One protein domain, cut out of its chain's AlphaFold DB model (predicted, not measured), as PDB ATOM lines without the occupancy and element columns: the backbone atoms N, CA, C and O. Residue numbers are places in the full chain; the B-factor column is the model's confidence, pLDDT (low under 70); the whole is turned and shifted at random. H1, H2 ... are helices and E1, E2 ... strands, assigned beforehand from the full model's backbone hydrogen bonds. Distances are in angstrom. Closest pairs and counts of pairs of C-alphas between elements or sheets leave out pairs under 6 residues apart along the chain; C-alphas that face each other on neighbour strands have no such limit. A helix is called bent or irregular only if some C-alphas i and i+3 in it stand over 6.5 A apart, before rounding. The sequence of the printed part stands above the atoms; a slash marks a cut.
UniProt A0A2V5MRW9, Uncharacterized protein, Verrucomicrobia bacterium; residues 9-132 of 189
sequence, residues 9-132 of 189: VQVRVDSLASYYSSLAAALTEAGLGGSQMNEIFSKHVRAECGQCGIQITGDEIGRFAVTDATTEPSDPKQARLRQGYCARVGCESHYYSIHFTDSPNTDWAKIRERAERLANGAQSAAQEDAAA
ATOM      1  N   VAL A   9      98.883 111.632  99.268       90.75
ATOM      2  CA  VAL A   9      98.455 111.371 100.653       90.75
ATOM      3  C   VAL A   9      96.957 111.581 100.778       90.75
ATOM      4  O   VAL A   9      96.456 112.653 100.458       90.75
ATOM      5  N   GLN A  10      96.226 110.593 101.285       93.06
ATOM      6  CA  GLN A  10      94.796 110.747 101.534       93.06
ATOM      7  C   GLN A  10      94.546 111.338 102.926       93.06
ATOM      8  O   GLN A  10      95.015 110.809 103.931       93.06
ATOM      9  N   VAL A  11      93.778 112.424 102.993       92.25
ATOM     10  CA  VAL A  11      93.464 113.154 104.226       92.25
ATOM     11  C   VAL A  11      91.956 113.369 104.321       92.25
ATOM     12  O   VAL A  11      91.288 113.671 103.330       92.25
ATOM     13  N   ARG A  12      91.397 113.205 105.522       92.62
ATOM     14  CA  ARG A  12      89.988 113.521 105.778       92.62
ATOM     15  C   ARG A  12      89.757 115.032 105.798       92.62
ATOM     16  O   ARG A  12      90.612 115.784 106.257       92.62
ATOM     17  N   VAL A  13      88.579 115.479 105.372       91.62
ATOM     18  CA  VAL A  13      88.221 116.911 105.323       91.62
ATOM     19  C   VAL A  13      88.296 117.573 106.704       91.62
ATOM     20  O   VAL A  13      88.821 118.675 106.828       91.62
ATOM     21  N   ASP A  14      87.830 116.892 107.751       88.81
ATOM     22  CA  ASP A  14      87.895 117.382 109.138       88.81
ATOM     23  C   ASP A  14      89.333 117.561 109.653       88.81
ATOM     24  O   ASP A  14      89.599 118.416 110.493       88.81
ATOM     25  N   SER A  15      90.271 116.789 109.105       89.56
ATOM     26  CA  SER A  15      91.692 116.802 109.464       89.56
ATOM     27  C   SER A  15      92.532 117.689 108.536       89.56
ATOM     28  O   SER A  15      93.731 117.860 108.759       89.56
ATOM     29  N   LEU A  16      91.923 118.270 107.499       89.81
ATOM     30  CA  LEU A  16      92.608 119.030 106.453       89.81
ATOM     31  C   LEU A  16      93.290 120.287 107.017       89.81
ATOM     32  O   LEU A  16      94.437 120.578 106.682       89.81
ATOM     33  N   ALA A  17      92.611 120.992 107.928       88.81
ATOM     34  CA  ALA A  17      93.144 122.179 108.595       88.81
ATOM     35  C   ALA A  17      94.344 121.848 109.495       88.81
ATOM     36  O   ALA A  17      95.375 122.514 109.423       88.81
ATOM     37  N   SER A  18      94.235 120.789 110.305       88.44
ATOM     38  CA  SER A  18      95.332 120.330 111.167       88.44
ATOM     39  C   SER A  18      96.516 119.784 110.370       88.44
ATOM     40  O   SER A  18      97.667 119.930 110.774       88.44
ATOM     41  N   TYR A  19      96.250 119.160 109.222       90.69
ATOM     42  CA  TYR A  19      97.302 118.687 108.335       90.69
ATOM     43  C   TYR A  19      98.055 119.866 107.709       90.69
ATOM     44  O   TYR A  19      99.284 119.891 107.726       90.69
ATOM     45  N   TYR A  20      97.326 120.888 107.247       91.31
ATOM     46  CA  TYR A  20      97.917 122.123 106.734       91.31
ATOM     47  C   TYR A  20      98.774 122.841 107.778       91.31
ATOM     48  O   TYR A  20      99.902 123.222 107.476       91.31
ATOM     49  N   SER A  21      98.286 122.996 109.013       90.62
ATOM     50  CA  SER A  21      99.065 123.645 110.075       90.62
ATOM     51  C   SER A  21     100.332 122.858 110.424       90.62
ATOM     52  O   SER A  21     101.387 123.459 110.623       90.62
ATOM     53  N   SER A  22     100.264 121.524 110.416       91.56
ATOM     54  CA  SER A  22     101.428 120.657 110.651       91.56
ATOM     55  C   SER A  22     102.454 120.745 109.517       91.56
ATOM     56  O   SER A  22     103.656 120.806 109.772       91.56
ATOM     57  N   LEU A  23     101.992 120.815 108.263       91.88
ATOM     58  CA  LEU A  23     102.855 121.059 107.104       91.88
ATOM     59  C   LEU A  23     103.497 122.447 107.157       91.88
ATOM     60  O   LEU A  23     104.697 122.573 106.927       91.88
ATOM     61  N   ALA A  24     102.727 123.488 107.480       91.81
ATOM     62  CA  ALA A  24     103.239 124.851 107.591       91.81
ATOM     63  C   ALA A  24     104.302 124.961 108.697       91.81
ATOM     64  O   ALA A  24     105.346 125.583 108.494       91.81
ATOM     65  N   ALA A  25     104.085 124.297 109.837       91.44
ATOM     66  CA  ALA A  25     105.071 124.207 110.909       91.44
ATOM     67  C   ALA A  25     106.351 123.485 110.454       91.44
ATOM     68  O   ALA A  25     107.447 123.996 110.670       91.44
ATOM     69  N   ALA A  26     106.227 122.355 109.749       92.38
ATOM     70  CA  ALA A  26     107.373 121.627 109.207       92.38
ATOM     71  C   ALA A  26     108.183 122.456 108.189       92.38
ATOM     72  O   ALA A  26     109.411 122.431 108.217       92.38
ATOM     73  N   LEU A  27     107.515 123.226 107.321       90.81
ATOM     74  CA  LEU A  27     108.177 124.140 106.380       90.81
ATOM     75  C   LEU A  27     108.882 125.294 107.109       90.81
ATOM     76  O   LEU A  27     109.997 125.664 106.744       90.81
ATOM     77  N   THR A  28     108.266 125.825 108.167       91.31
ATOM     78  CA  THR A  28     108.872 126.870 109.006       91.31
ATOM     79  C   THR A  28     110.132 126.349 109.702       91.31
ATOM     80  O   THR A  28     111.163 127.018 109.686       91.31
ATOM     81  N   GLU A  29     110.094 125.132 110.258       89.94
ATOM     82  CA  GLU A  29     111.271 124.478 110.854       89.94
ATOM     83  C   GLU A  29     112.375 124.191 109.826       89.94
ATOM     84  O   GLU A  29     113.556 124.209 110.171       89.94
ATOM     85  N   ALA A  30     112.010 123.969 108.560       88.69
ATOM     86  CA  ALA A  30     112.955 123.826 107.453       88.69
ATOM     87  C   ALA A  30     113.579 125.164 106.998       88.69
ATOM     88  O   ALA A  30     114.402 125.173 106.083       88.69
ATOM     89  N   GLY A  31     113.219 126.287 107.632       88.75
ATOM     90  CA  GLY A  31     113.793 127.607 107.373       88.75
ATOM     91  C   GLY A  31     113.103 128.400 106.261       88.75
ATOM     92  O   GLY A  31     113.648 129.410 105.815       88.75
ATOM     93  N   LEU A  32     111.920 127.977 105.804       87.69
ATOM     94  CA  LEU A  32     111.163 128.705 104.785       87.69
ATOM     95  C   LEU A  32     110.442 129.907 105.401       87.69
ATOM     96  O   LEU A  32     109.698 129.790 106.375       87.69
ATOM     97  N   GLY A  33     110.647 131.082 104.805       86.75
ATOM     98  CA  GLY A  33     109.971 132.312 105.215       86.75
ATOM     99  C   GLY A  33     108.492 132.341 104.807       86.75
ATOM    100  O   GLY A  33     108.067 131.632 103.897       86.75
ATOM    101  N   GLY A  34     107.702 133.219 105.435       84.56
ATOM    102  CA  GLY A  34     106.251 133.319 105.198       84.56
ATOM    103  C   GLY A  34     105.844 133.540 103.735       84.56
ATOM    104  O   GLY A  34     104.889 132.928 103.261       84.56
ATOM    105  N   SER A  35     106.593 134.360 102.993       85.56
ATOM    106  CA  SER A  35     106.340 134.605 101.565       85.56
ATOM    107  C   SER A  35     106.616 133.374 100.697       85.56
ATOM    108  O   SER A  35     105.813 133.053  99.823       85.56
ATOM    109  N   GLN A  36     107.706 132.655 100.974       87.75
ATOM    110  CA  GLN A  36     108.073 131.422 100.272       87.75
ATOM    111  C   GLN A  36     107.082 130.298 100.569       87.75
ATOM    112  O   GLN A  36     106.679 129.584  99.659       87.75
ATOM    113  N   MET A  37     106.626 130.172 101.819       88.56
ATOM    114  CA  MET A  37     105.594 129.199 102.181       88.56
ATOM    115  C   MET A  37     104.301 129.431 101.404       88.56
ATOM    116  O   MET A  37     103.732 128.478 100.879       88.56
ATOM    117  N   ASN A  38     103.849 130.682 101.281       88.56
ATOM    118  CA  ASN A  38     102.627 130.979 100.536       88.56
ATOM    119  C   ASN A  38     102.761 130.634  99.041       88.56
ATOM    120  O   ASN A  38     101.853 130.071  98.426       88.56
ATOM    121  N   GLU A  39     103.923 130.913  98.447       90.62
ATOM    122  CA  GLU A  39     104.222 130.503  97.075       90.62
ATOM    123  C   GLU A  39     104.234 128.973  96.923       90.62
ATOM    124  O   GLU A  39     103.605 128.433  96.011       90.62
ATOM    125  N   ILE A  40     104.876 128.270  97.856       90.88
ATOM    126  CA  ILE A  40     104.936 126.809  97.877       90.88
ATOM    127  C   ILE A  40     103.531 126.207  97.983       90.88
ATOM    128  O   ILE A  40     103.159 125.366  97.168       90.88
ATOM    129  N   PHE A  41     102.708 126.659  98.928       91.38
ATOM    130  CA  PHE A  41     101.353 126.135  99.103       91.38
ATOM    131  C   PHE A  41     100.432 126.446  97.922       91.38
ATOM    132  O   PHE A  41      99.619 125.606  97.541       91.38
ATOM    133  N   SER A  42     100.543 127.634  97.327       90.38
ATOM    134  CA  SER A  42      99.682 128.024  96.207       90.38
ATOM    135  C   SER A  42     100.015 127.287  94.906       90.38
ATOM    136  O   SER A  42      99.101 126.965  94.143       90.38
ATOM    137  N   LYS A  43     101.298 126.999  94.648       90.88
ATOM    138  CA  LYS A  43     101.754 126.388  93.389       90.88
ATOM    139  C   LYS A  43     101.977 124.883  93.478       90.88
ATOM    140  O   LYS A  43     101.658 124.185  92.518       90.88
ATOM    141  N   HIS A  44     102.502 124.403  94.603       92.00
ATOM    142  CA  HIS A  44     103.043 123.050  94.723       92.00
ATOM    143  C   HIS A  44     102.192 122.097  95.567       92.00
ATOM    144  O   HIS A  44     102.459 120.896  95.580       92.00
ATOM    145  N   VAL A  45     101.153 122.596  96.243       92.62
ATOM    146  CA  VAL A  45     100.234 121.776  97.042       92.62
ATOM    147  C   VAL A  45      98.826 121.882  96.474       92.62
ATOM    148  O   VAL A  45      98.224 122.959  96.439       92.62
ATOM    149  N   ARG A  46      98.278 120.747  96.040       94.38
ATOM    150  CA  ARG A  46      96.886 120.641  95.589       94.38
ATOM    151  C   ARG A  46      96.187 119.515  96.313       94.38
ATOM    152  O   ARG A  46      96.778 118.473  96.547       94.38
ATOM    153  N   ALA A  47      94.923 119.716  96.637       94.38
ATOM    154  CA  ALA A  47      94.076 118.670  97.173       94.38
ATOM    155  C   ALA A  47      92.944 118.385  96.192       94.38
ATOM    156  O   ALA A  47      92.237 119.299  95.772       94.38
ATOM    157  N   GLU A  48      92.754 117.121  95.846       96.19
ATOM    158  CA  GLU A  48      91.720 116.659  94.932       96.19
ATOM    159  C   GLU A  48      90.712 115.775  95.661       96.19
ATOM    160  O   GLU A  48      91.071 114.869  96.408       96.19
ATOM    161  N   CYS A  49      89.424 116.035  95.466       95.81
ATOM    162  CA  CYS A  49      88.390 115.187  96.037       95.81
ATOM    163  C   CYS A  49      88.332 113.841  95.309       95.81
ATOM    164  O   CYS A  49      88.028 113.804  94.119       95.81
ATOM    165  N   GLY A  50      88.477 112.734  96.041       91.19
ATOM    166  CA  GLY A  50      88.485 111.390  95.448       91.19
ATOM    167  C   GLY A  50      87.175 110.935  94.782       91.19
ATOM    168  O   GLY A  50      87.178 109.921  94.099       91.19
ATOM    169  N   GLN A  51      86.059 111.654  94.969       94.12
ATOM    170  CA  GLN A  51      84.761 111.290  94.382       94.12
ATOM    171  C   GLN A  51      84.363 112.181  93.201       94.12
ATOM    172  O   GLN A  51      83.891 111.680  92.188       94.12
ATOM    173  N   CYS A  52      84.504 113.505  93.330       95.19
ATOM    174  CA  CYS A  52      84.048 114.451  92.303       95.19
ATOM    175  C   CYS A  52      85.183 115.185  91.578       95.19
ATOM    176  O   CYS A  52      84.898 116.064  90.762       95.19
ATOM    177  N   GLY A  53      86.444 114.893  91.919       94.31
ATOM    178  CA  GLY A  53      87.635 115.473  91.291       94.31
ATOM    179  C   GLY A  53      87.804 116.978  91.503       94.31
ATOM    180  O   GLY A  53      88.625 117.604  90.841       94.31
ATOM    181  N   ILE A  54      87.012 117.619  92.379       94.75
ATOM    182  CA  ILE A  54      87.191 119.053  92.627       94.75
ATOM    183  C   ILE A  54      88.551 119.287  93.282       94.75
ATOM    184  O   ILE A  54      88.881 118.652  94.286       94.75
ATOM    185  N   GLN A  55      89.306 120.220  92.716       94.12
ATOM    186  CA  GLN A  55      90.612 120.604  93.225       94.12
ATOM    187  C   GLN A  55      90.505 121.856  94.089       94.12
ATOM    188  O   GLN A  55      89.750 122.782  93.780       94.12
ATOM    189  N   ILE A  56      91.276 121.872  95.167       93.19
ATOM    190  CA  ILE A  56      91.493 123.031  96.026       93.19
ATOM    191  C   ILE A  56      93.000 123.243  96.206       93.19
ATOM    192  O   ILE A  56      93.767 122.278  96.249       93.19
ATOM    193  N   THR A  57      93.449 124.494  96.250       92.19
ATOM    194  CA  THR A  57      94.881 124.819  96.399       92.19
ATOM    195  C   THR A  57      95.287 124.873  97.869       92.19
ATOM    196  O   THR A  57      94.440 125.073  98.738       92.19
ATOM    197  N   GLY A  58      96.584 124.746  98.168       89.75
ATOM    198  CA  GLY A  58      97.088 124.885  99.538       89.75
ATOM    199  C   GLY A  58      96.697 126.213 100.199       89.75
ATOM    200  O   GLY A  58      96.358 126.224 101.376       89.75
ATOM    201  N   ASP A  59      96.636 127.308  99.439       88.94
ATOM    202  CA  ASP A  59      96.154 128.607  99.937       88.94
ATOM    203  C   ASP A  59      94.673 128.569 100.366       88.94
ATOM    204  O   ASP A  59      94.306 129.096 101.417       88.94
ATOM    205  N   GLU A  60      93.807 127.896  99.601       89.06
ATOM    206  CA  GLU A  60      92.400 127.722  99.983       89.06
ATOM    207  C   GLU A  60      92.261 126.884 101.260       89.06
ATOM    208  O   GLU A  60      91.423 127.186 102.114       89.06
ATOM    209  N   ILE A  61      93.106 125.860 101.410       89.38
ATOM    210  CA  ILE A  61      93.178 125.040 102.624       89.38
ATOM    211  C   ILE A  61      93.659 125.888 103.807       89.38
ATOM    212  O   ILE A  61      93.091 125.794 104.892       89.38
ATOM    213  N   GLY A  62      94.660 126.746 103.602       87.44
ATOM    214  CA  GLY A  62      95.176 127.647 104.629       87.44
ATOM    215  C   GLY A  62      94.136 128.657 105.103       87.44
ATOM    216  O   GLY A  62      93.950 128.832 106.307       87.44
ATOM    217  N   ARG A  63      93.379 129.257 104.177       85.44
ATOM    218  CA  ARG A  63      92.247 130.132 104.520       85.44
ATOM    219  C   ARG A  63      91.201 129.395 105.350       85.44
ATOM    220  O   ARG A  63      90.733 129.922 106.359       85.44
ATOM    221  N   PHE A  64      90.883 128.157 104.982       83.06
ATOM    222  CA  PHE A  64      90.015 127.299 105.785       83.06
ATOM    223  C   PHE A  64      90.596 127.021 107.184       83.06
ATOM    224  O   PHE A  64      89.859 127.115 108.163       83.06
ATOM    225  N   ALA A  65      91.898 126.744 107.290       83.31
ATOM    226  CA  ALA A  65      92.562 126.406 108.549       83.31
ATOM    227  C   ALA A  65      92.636 127.573 109.548       83.31
ATOM    228  O   ALA A  65      92.594 127.343 110.753       83.31
ATOM    229  N   VAL A  66      92.750 128.812 109.059       78.88
ATOM    230  CA  VAL A  66      92.865 130.018 109.901       78.88
ATOM    231  C   VAL A  66      91.501 130.562 110.330       78.88
ATOM    232  O   VAL A  66      91.399 131.243 111.347       78.88
ATOM    233  N   THR A  67      90.437 130.298 109.568       75.12
ATOM    234  CA  THR A  67      89.140 130.914 109.864       75.12
ATOM    235  C   THR A  67      88.500 130.234 111.080       75.12
ATOM    236  O   THR A  67      88.078 129.079 110.993       75.12
ATOM    237  N   ASP A  68      88.355 130.975 112.181       65.94
ATOM    238  CA  ASP A  68      87.753 130.510 113.439       65.94
ATOM    239  C   ASP A  68      86.352 129.919 113.264       65.94
ATOM    240  O   ASP A  68      85.516 130.456 112.529       65.94
ATOM    241  N   ALA A  69      86.059 128.850 114.013       65.94
ATOM    242  CA  ALA A  69      84.767 128.155 113.992       65.94
ATOM    243  C   ALA A  69      83.562 129.069 114.299       65.94
ATOM    244  O   ALA A  69      82.442 128.757 113.901       65.94
ATOM    245  N   THR A  70      83.791 130.193 114.981       65.69
ATOM    246  CA  THR A  70      82.761 131.158 115.394       65.69
ATOM    247  C   THR A  70      82.437 132.200 114.319       65.69
ATOM    248  O   THR A  70      81.389 132.836 114.379       65.69
ATOM    249  N   THR A  71      83.318 132.396 113.334       74.25
ATOM    250  CA  THR A  71      83.110 133.374 112.259       74.25
ATOM    251  C   THR A  71      82.192 132.777 111.206       74.25
ATOM    252  O   THR A  71      82.460 131.680 110.726       74.25
ATOM    253  N   GLU A  72      81.123 133.468 110.821       73.75
ATOM    254  CA  GLU A  72      80.221 132.973 109.780       73.75
ATOM    255  C   GLU A  72      80.971 132.879 108.434       73.75
ATOM    256  O   GLU A  72      81.619 133.848 108.026       73.75
ATOM    257  N   PRO A  73      80.973 131.712 107.761       73.75
ATOM    258  CA  PRO A  73      81.696 131.554 106.507       73.75
ATOM    259  C   PRO A  73      81.032 132.403 105.421       73.75
ATOM    260  O   PRO A  73      79.856 132.227 105.118       73.75
ATOM    261  N   SER A  74      81.801 133.298 104.803       76.19
ATOM    262  CA  SER A  74      81.321 134.150 103.707       76.19
ATOM    263  C   SER A  74      81.123 133.389 102.392       76.19
ATOM    264  O   SER A  74      80.395 133.853 101.517       76.19
ATOM    265  N   ASP A  75      81.752 132.218 102.253       84.69
ATOM    266  CA  ASP A  75      81.717 131.379 101.054       84.69
ATOM    267  C   ASP A  75      81.049 130.019 101.356       84.69
ATOM    268  O   ASP A  75      81.491 129.305 102.272       84.69
ATOM    269  N   PRO A  76      80.025 129.596 100.581       85.62
ATOM    270  CA  PRO A  76      79.413 128.272 100.717       85.62
ATOM    271  C   PRO A  76      80.423 127.117 100.619       85.62
ATOM    272  O   PRO A  76      80.232 126.084 101.265       85.62
ATOM    273  N   LYS A  77      81.523 127.277  99.873       88.56
ATOM    274  CA  LYS A  77      82.607 126.286  99.791       88.56
ATOM    275  C   LYS A  77      83.266 126.065 101.154       88.56
ATOM    276  O   LYS A  77      83.451 124.923 101.576       88.56
ATOM    277  N   GLN A  78      83.578 127.148 101.864       85.94
ATOM    278  CA  GLN A  78      84.188 127.085 103.195       85.94
ATOM    279  C   GLN A  78      83.224 126.505 104.228       85.94
ATOM    280  O   GLN A  78      83.633 125.698 105.063       85.94
ATOM    281  N   ALA A  79      81.940 126.863 104.147       86.81
ATOM    282  CA  ALA A  79      80.911 126.313 105.024       86.81
ATOM    283  C   ALA A  79      80.849 124.779 104.939       86.81
ATOM    284  O   ALA A  79      80.796 124.101 105.965       86.81
ATOM    285  N   ARG A  80      80.926 124.220 103.725       90.25
ATOM    286  CA  ARG A  80      80.931 122.765 103.517       90.25
ATOM    287  C   ARG A  80      82.188 122.089 104.047       90.25
ATOM    288  O   ARG A  80      82.077 121.082 104.742       90.25
ATOM    289  N   LEU A  81      83.363 122.665 103.776       89.25
ATOM    290  CA  LEU A  81      84.632 122.138 104.290       89.25
ATOM    291  C   LEU A  81      84.635 122.092 105.826       89.25
ATOM    292  O   LEU A  81      85.054 121.098 106.412       89.25
ATOM    293  N   ARG A  82      84.060 123.101 106.492       86.00
ATOM    294  CA  ARG A  82      83.887 123.124 107.960       86.00
ATOM    295  C   ARG A  82      82.972 122.042 108.499       86.00
ATOM    296  O   ARG A  82      83.182 121.560 109.604       86.00
ATOM    297  N   GLN A  83      81.967 121.660 107.725       87.81
ATOM    298  CA  GLN A  83      81.065 120.567 108.071       87.81
ATOM    299  C   GLN A  83      81.693 119.187 107.805       87.81
ATOM    300  O   GLN A  83      81.038 118.173 108.027       87.81
ATOM    301  N   GLY A  84      82.945 119.129 107.330       89.81
ATOM    302  CA  GLY A  84      83.632 117.881 107.019       89.81
ATOM    303  C   GLY A  84      83.266 117.300 105.652       89.81
ATOM    304  O   GLY A  84      83.559 116.133 105.407       89.81
ATOM    305  N   TYR A  85      82.639 118.083 104.767       93.00
ATOM    306  CA  TYR A  85      82.247 117.651 103.425       93.00
ATOM    307  C   TYR A  85      83.093 118.299 102.335       93.00
ATOM    308  O   TYR A  85      83.659 119.379 102.495       93.00
ATOM    309  N   CYS A  86      83.100 117.663 101.168       94.12
ATOM    310  CA  CYS A  86      83.662 118.220  99.952       94.12
ATOM    311  C   CYS A  86      83.143 119.640  99.638       94.12
ATOM    312  O   CYS A  86      81.952 119.945  99.760       94.12
ATOM    313  N   ALA A  87      84.056 120.471  99.129       93.06
ATOM    314  CA  ALA A  87      83.819 121.819  98.614       93.06
ATOM    315  C   ALA A  87      82.666 121.909  97.594       93.06
ATOM    316  O   ALA A  87      81.972 122.923  97.527       93.06
ATOM    317  N   ARG A  88      82.457 120.862  96.784       94.31
ATOM    318  CA  ARG A  88      81.384 120.816  95.784       94.31
ATOM    319  C   ARG A  88      80.039 120.552  96.465       94.31
ATOM    320  O   ARG A  88      79.877 119.556  97.172       94.31
ATOM    321  N   VAL A  89      79.053 121.405  96.192       91.69
ATOM    322  CA  VAL A  89      77.659 121.181  96.610       91.69
ATOM    323  C   VAL A  89      77.145 119.878  95.988       91.69
ATOM    324  O   VAL A  89      77.316 119.654  94.792       91.69
ATOM    325  N   GLY A  90      76.549 119.011  96.809       91.88
ATOM    326  CA  GLY A  90      76.051 117.698  96.381       91.88
ATOM    327  C   GLY A  90      77.102 116.581  96.347       91.88
ATOM    328  O   GLY A  90      76.758 115.451  96.027       91.88
ATOM    329  N   CYS A  91      78.365 116.861  96.689       94.69
ATOM    330  CA  CYS A  91      79.369 115.817  96.901       94.69
ATOM    331  C   CYS A  91      79.457 115.456  98.391       94.69
ATOM    332  O   CYS A  91      79.656 116.342  99.228       94.69
ATOM    333  N   GLU A  92      79.348 114.163  98.701       94.19
ATOM    334  CA  GLU A  92      79.388 113.613 100.067       94.19
ATOM    335  C   GLU A  92      80.758 113.034 100.446       94.19
ATOM    336  O   GLU A  92      80.916 112.432 101.502       94.19
ATOM    337  N   SER A  93      81.780 113.228  99.612       94.00
ATOM    338  CA  SER A  93      83.120 112.771  99.963       94.00
ATOM    339  C   SER A  93      83.658 113.505 101.189       94.00
ATOM    340  O   SER A  93      83.607 114.737 101.280       94.00
ATOM    341  N   HIS A  94      84.248 112.717 102.082       94.00
ATOM    342  CA  HIS A  94      84.941 113.160 103.288       94.00
ATOM    343  C   HIS A  94      86.465 113.105 103.152       94.00
ATOM    344  O   HIS A  94      87.169 113.330 104.134       94.00
ATOM    345  N   TYR A  95      86.985 112.806 101.958       94.44
ATOM    346  CA  TYR A  95      88.412 112.593 101.730       94.44
ATOM    347  C   TYR A  95      88.929 113.400 100.542       94.44
ATOM    348  O   TYR A  95      88.289 113.490  99.487       94.44
ATOM    349  N   TYR A  96      90.129 113.940 100.724       95.44
ATOM    350  CA  TYR A  96      90.925 114.577  99.692       95.44
ATOM    351  C   TYR A  96      92.271 113.871  99.559       95.44
ATOM    352  O   TYR A  96      92.893 113.493 100.548       95.44
ATOM    353  N   SER A  97      92.717 113.725  98.325       95.25
ATOM    354  CA  SER A  97      94.059 113.306  97.957       95.25
ATOM    355  C   SER A  97      94.931 114.548  97.836       95.25
ATOM    356  O   SER A  97      94.640 115.428  97.032       95.25
ATOM    357  N   ILE A  98      95.969 114.657  98.655       94.25
ATOM    358  CA  ILE A  98      96.945 115.740  98.602       94.25
ATOM    359  C   ILE A  98      98.056 115.335  97.641       94.25
ATOM    360  O   ILE A  98      98.706 114.306  97.824       94.25
ATOM    361  N   HIS A  99      98.259 116.165  96.629       93.00
ATOM    362  CA  HIS A  99      99.286 116.042  95.615       93.00
ATOM    363  C   HIS A  99     100.346 117.111  95.857       93.00
ATOM    364  O   HIS A  99     100.045 118.310  95.916       93.00
ATOM    365  N   PHE A 100     101.590 116.657  95.960       91.56
ATOM    366  CA  PHE A 100     102.763 117.511  96.037       91.56
ATOM    367  C   PHE A 100     103.428 117.534  94.668       91.56
ATOM    368  O   PHE A 100     103.714 116.491  94.084       91.56
ATOM    369  N   THR A 101     103.633 118.732  94.138       89.69
ATOM    370  CA  THR A 101     104.393 118.937  92.902       89.69
ATOM    371  C   THR A 101     105.816 119.330  93.260       89.69
ATOM    372  O   THR A 101     106.038 120.024  94.255       89.69
ATOM    373  N   ASP A 102     106.784 118.897  92.453       85.94
ATOM    374  CA  ASP A 102     108.195 119.187  92.705       85.94
ATOM    375  C   ASP A 102     108.423 120.694  92.847       85.94
ATOM    376  O   ASP A 102     107.966 121.498  92.031       85.94
ATOM    377  N   SER A 103     109.115 121.068  93.922       83.19
ATOM    378  CA  SER A 103     109.514 122.439  94.221       83.19
ATOM    379  C   SER A 103     111.028 122.459  94.421       83.19
ATOM    380  O   SER A 103     111.554 121.632  95.179       83.19
ATOM    381  N   PRO A 104     111.761 123.368  93.755       76.81
ATOM    382  CA  PRO A 104     113.195 123.484  93.961       76.81
ATOM    383  C   PRO A 104     113.468 123.785  95.440       76.81
ATOM    384  O   PRO A 104     112.843 124.657  96.039       76.81
ATOM    385  N   ASN A 105     114.419 123.056  96.029       81.06
ATOM    386  CA  ASN A 105     114.804 123.157  97.444       81.06
ATOM    387  C   ASN A 105     113.767 122.635  98.455       81.06
ATOM    388  O   ASN A 105     113.879 122.932  99.641       81.06
ATOM    389  N   THR A 106     112.763 121.865  98.026       86.12
ATOM    390  CA  THR A 106     111.760 121.284  98.933       86.12
ATOM    391  C   THR A 106     111.798 119.760  98.868       86.12
ATOM    392  O   THR A 106     111.461 119.162  97.852       86.12
ATOM    393  N   ASP A 107     112.202 119.122  99.967       90.12
ATOM    394  CA  ASP A 107     112.153 117.665 100.124       90.12
ATOM    395  C   ASP A 107     110.825 117.274 100.785       90.12
ATOM    396  O   ASP A 107     110.685 117.282 102.014       90.12
ATOM    397  N   TRP A 108     109.823 116.986  99.952       89.44
ATOM    398  CA  TRP A 108     108.463 116.695 100.406       89.44
ATOM    399  C   TRP A 108     108.376 115.468 101.314       89.44
ATOM    400  O   TRP A 108     107.578 115.475 102.252       89.44
ATOM    401  N   ALA A 109     109.220 114.458 101.096       89.38
ATOM    402  CA  ALA A 109     109.262 113.269 101.939       89.38
ATOM    403  C   ALA A 109     109.691 113.635 103.370       89.38
ATOM    404  O   ALA A 109     108.999 113.295 104.333       89.38
ATOM    405  N   LYS A 110     110.767 114.422 103.516       89.94
ATOM    406  CA  LYS A 110     111.222 114.900 104.834       89.94
ATOM    407  C   LYS A 110     110.206 115.814 105.512       89.94
ATOM    408  O   LYS A 110     109.967 115.678 106.713       89.94
ATOM    409  N   ILE A 111     109.612 116.744 104.764       91.00
ATOM    410  CA  ILE A 111     108.621 117.688 105.304       91.00
ATOM    411  C   ILE A 111     107.393 116.941 105.811       91.00
ATOM    412  O   ILE A 111     106.895 117.251 106.891       91.00
ATOM    413  N   ARG A 112     106.933 115.920 105.088       89.88
ATOM    414  CA  ARG A 112     105.819 115.081 105.526       89.88
ATOM    415  C   ARG A 112     106.143 114.266 106.765       89.88
ATOM    416  O   ARG A 112     105.383 114.329 107.720       89.88
ATOM    417  N   GLU A 113     107.275 113.565 106.787       89.00
ATOM    418  CA  GLU A 113     107.707 112.804 107.968       89.00
ATOM    419  C   GLU A 113     107.795 113.718 109.205       89.00
ATOM    420  O   GLU A 113     107.482 113.342 110.338       89.00
ATOM    421  N   ARG A 114     108.221 114.970 109.006       88.69
ATOM    422  CA  ARG A 114     108.231 115.992 110.054       88.69
ATOM    423  C   ARG A 114     106.817 116.417 110.457       88.69
ATOM    424  O   ARG A 114     106.519 116.425 111.648       88.69
ATOM    425  N   ALA A 115     105.948 116.718 109.496       88.25
ATOM    426  CA  ALA A 115     104.565 117.113 109.741       88.25
ATOM    427  C   ALA A 115     103.765 116.013 110.457       88.25
ATOM    428  O   ALA A 115     103.022 116.311 111.386       88.25
ATOM    429  N   GLU A 116     103.961 114.744 110.097       86.75
ATOM    430  CA  GLU A 116     103.345 113.589 110.761       86.75
ATOM    431  C   GLU A 116     103.815 113.469 112.218       86.75
ATOM    432  O   GLU A 116     103.001 113.280 113.122       86.75
ATOM    433  N   ARG A 117     105.115 113.668 112.486       86.50
ATOM    434  CA  ARG A 117     105.640 113.721 113.862       86.50
ATOM    435  C   ARG A 117     105.025 114.857 114.676       86.50
ATOM    436  O   ARG A 117     104.647 114.636 115.826       86.50
ATOM    437  N   LEU A 118     104.905 116.049 114.090       84.56
ATOM    438  CA  LEU A 118     104.293 117.208 114.743       84.56
ATOM    439  C   LEU A 118     102.804 116.977 115.023       84.56
ATOM    440  O   LEU A 118     102.345 117.254 116.130       84.56
ATOM    441  N   ALA A 119     102.069 116.407 114.067       81.56
ATOM    442  CA  ALA A 119     100.661 116.068 114.232       81.56
ATOM    443  C   ALA A 119     100.454 115.052 115.370       81.56
ATOM    444  O   ALA A 119      99.606 115.263 116.238       81.56
ATOM    445  N   ASN A 120     101.269 113.997 115.423       80.38
ATOM    446  CA  ASN A 120     101.194 112.974 116.471       80.38
ATOM    447  C   ASN A 120     101.570 113.531 117.859       80.38
ATOM    448  O   ASN A 120     100.935 113.201 118.866       80.38
ATOM    449  N   GLY A 121     102.574 114.413 117.920       74.50
ATOM    450  CA  GLY A 121     102.952 115.112 119.151       74.50
ATOM    451  C   GLY A 121     101.848 116.045 119.659       74.50
ATOM    452  O   GLY A 121     101.504 116.012 120.840       74.50
ATOM    453  N   ALA A 122     101.231 116.819 118.763       70.06
ATOM    454  CA  ALA A 122     100.139 117.729 119.098       70.06
ATOM    455  C   ALA A 122      98.869 116.990 119.553       70.06
ATOM    456  O   ALA A 122      98.203 117.438 120.486       70.06
ATOM    457  N   GLN A 123      98.544 115.845 118.944       65.56
ATOM    458  CA  GLN A 123      97.416 115.008 119.370       65.56
ATOM    459  C   GLN A 123      97.607 114.466 120.788       65.56
ATOM    460  O   GLN A 123      96.666 114.489 121.580       65.56
ATOM    461  N   SER A 124      98.828 114.046 121.125       65.88
ATOM    462  CA  SER A 124      99.155 113.547 122.466       65.88
ATOM    463  C   SER A 124      98.955 114.638 123.525       65.88
ATOM    464  O   SER A 124      98.254 114.419 124.511       65.88
ATOM    465  N   ALA A 125      99.454 115.851 123.265       66.69
ATOM    466  CA  ALA A 125      99.271 116.996 124.158       66.69
ATOM    467  C   ALA A 125      97.793 117.422 124.288       66.69
ATOM    468  O   ALA A 125      97.295 117.665 125.388       66.69
ATOM    469  N   ALA A 126      97.050 117.455 123.177       63.53
ATOM    470  CA  ALA A 126      95.630 117.810 123.186       63.53
ATOM    471  C   ALA A 126      94.771 116.791 123.958       63.53
ATOM    472  O   ALA A 126      93.785 117.164 124.601       63.53
ATOM    473  N   GLN A 127      95.134 115.507 123.912       63.06
ATOM    474  CA  GLN A 127      94.432 114.444 124.625       63.06
ATOM    475  C   GLN A 127      94.663 114.524 126.141       63.06
ATOM    476  O   GLN A 127      93.718 114.333 126.913       63.06
ATOM    477  N   GLU A 128      95.875 114.878 126.569       64.12
ATOM    478  CA  GLU A 128      96.192 115.154 127.975       64.12
ATOM    479  C   GLU A 128      95.407 116.367 128.505       64.12
ATOM    480  O   GLU A 128      94.755 116.283 129.553       64.12
ATOM    481  N   ASP A 129      95.355 117.456 127.734       65.00
ATOM    482  CA  ASP A 129      94.581 118.654 128.078       65.00
ATOM    483  C   ASP A 129      93.069 118.386 128.151       65.00
ATOM    484  O   ASP A 129      92.373 118.853 129.066       65.00
ATOM    485  N   ALA A 130      92.528 117.617 127.203       64.44
ATOM    486  CA  ALA A 130      91.118 117.240 127.188       64.44
ATOM    487  C   ALA A 130      90.758 116.357 128.394       64.44
ATOM    488  O   ALA A 130      89.720 116.575 129.035       64.44
ATOM    489  N   ALA A 131      91.626 115.406 128.752       66.06
ATOM    490  CA  ALA A 131      91.454 114.565 129.931       66.06
ATOM    491  C   ALA A 131      91.467 115.395 131.227       66.06
ATOM    492  O   ALA A 131      90.575 115.236 132.070       66.06
ATOM    493  N   ALA A 132      92.401 116.344 131.359       67.94
ATOM    494  CA  ALA A 132      92.476 117.249 132.506       67.94
ATOM    495  C   ALA A 132      91.212 118.124 132.640       67.94
ATOM    496  O   ALA A 132      90.628 118.245 133.726       67.94
TER     497      ALA A 132
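AT A GLANCE: This is residues 9 to 132 of the 189 residues of an uncharacterized protein of Verrucomicrobia bacterium (UniProt A0A2V5MRW9). A core helix, H1, runs along one face of a small twisted sheet of four strands, with H3 packed across it at nearly a right angle on the same face and H2 packed at a steep angle on its residues 24 to 28. The long last helix, H5, crosses H1 with its first half, and its residues 124 to 132 stick out as a free arm. The printed part has 124 residues, with five named helices and four named strands in the order E1 H1 H2 E2 E3 H3 H4 E4 H5; the sheet, E1 E4 E2 E3, is antiparallel. The class is mixed, helices and strands, and the whole is compact, with a radius of gyration of the C-alphas of 14.7 A and spans of 42 by 39 by 24 A.

HOW THE PARTS SIT: E1, residues 9 to 12, is an edge strand and the antiparallel neighbour of E4, residues 95 to 100; N 11 and O 96 are within hydrogen-bond range at 2.8 A. H1, residues 13 to 29, is on the sheet over E1, at a height of 7.6 A, and runs along the strands, at 18 degrees to E1 on the local plane. H2, residues 34 to 44, touches residues 24 to 28 of H1 alone, the closest C-alphas being those of Leu 27 and Met 37, 7.1 A apart, and only grazes the sheet with its residues 39 to 44. E2, residues 45 to 49, is antiparallel to E4, with N 97 and O 48 2.8 A apart, and forms a hairpin with E3, residues 55 to 57, with N 47 and O 56 2.8 A apart. H3, residues 58 to 66, is on the same face as H1 and about perpendicular to it at 78 degrees; the C-alphas of Ala 17 and Ala 65, their closest, are 4.3 A apart. H4, residues 76 to 82, is not on the sheet and only just touches H1, with 3 pairs of C-alphas within 8 A, the closest those of Val 13 and Leu 81 at 6.4 A. E1, H1 H2, E2 and E3, H3 H4, E4 are split strand-helix-strand units, two strands running the same way with another strand between them, each with a right-handed crossover. H5, residues 108 to 132, touches H1 with residues 111 to 119 alone, at a steep tilt of 64 degrees, opposite ways; the C-alphas of Ser 22 and Ala 115, their closest, are 4.8 A apart. Every O i to N i+4 pair is within hydrogen-bond range in H2, H3, H4 and H5, and 11 of 13 are in H1.

IN THESE COORDINATES: E1 begins at C-alpha 9, (98.455, 111.371, 100.653), and is 10.1 A long. H1 measures 24.9 A and is irregular, with C-alphas 14 and 17 7.1 A apart. H2 measures 15.0 A, E2 13.6 A, E3 6.8 A, H3 12.3 A, H4 9.9 A and E4 16.2 A. H5 measures 35.9 A and ends at C-alpha 132, (92.476, 117.249, 132.506).

THE WHOLE: The two C-alphas farthest apart, those of Pro 104 and Ala 132, are 44.2 A apart. The printed part has no cut, and its one long link, 12 residues, joins H4 to E4. Mean pLDDT of the printed part is 86.4; residues 68 to 70 and 123 to 132 are under 70.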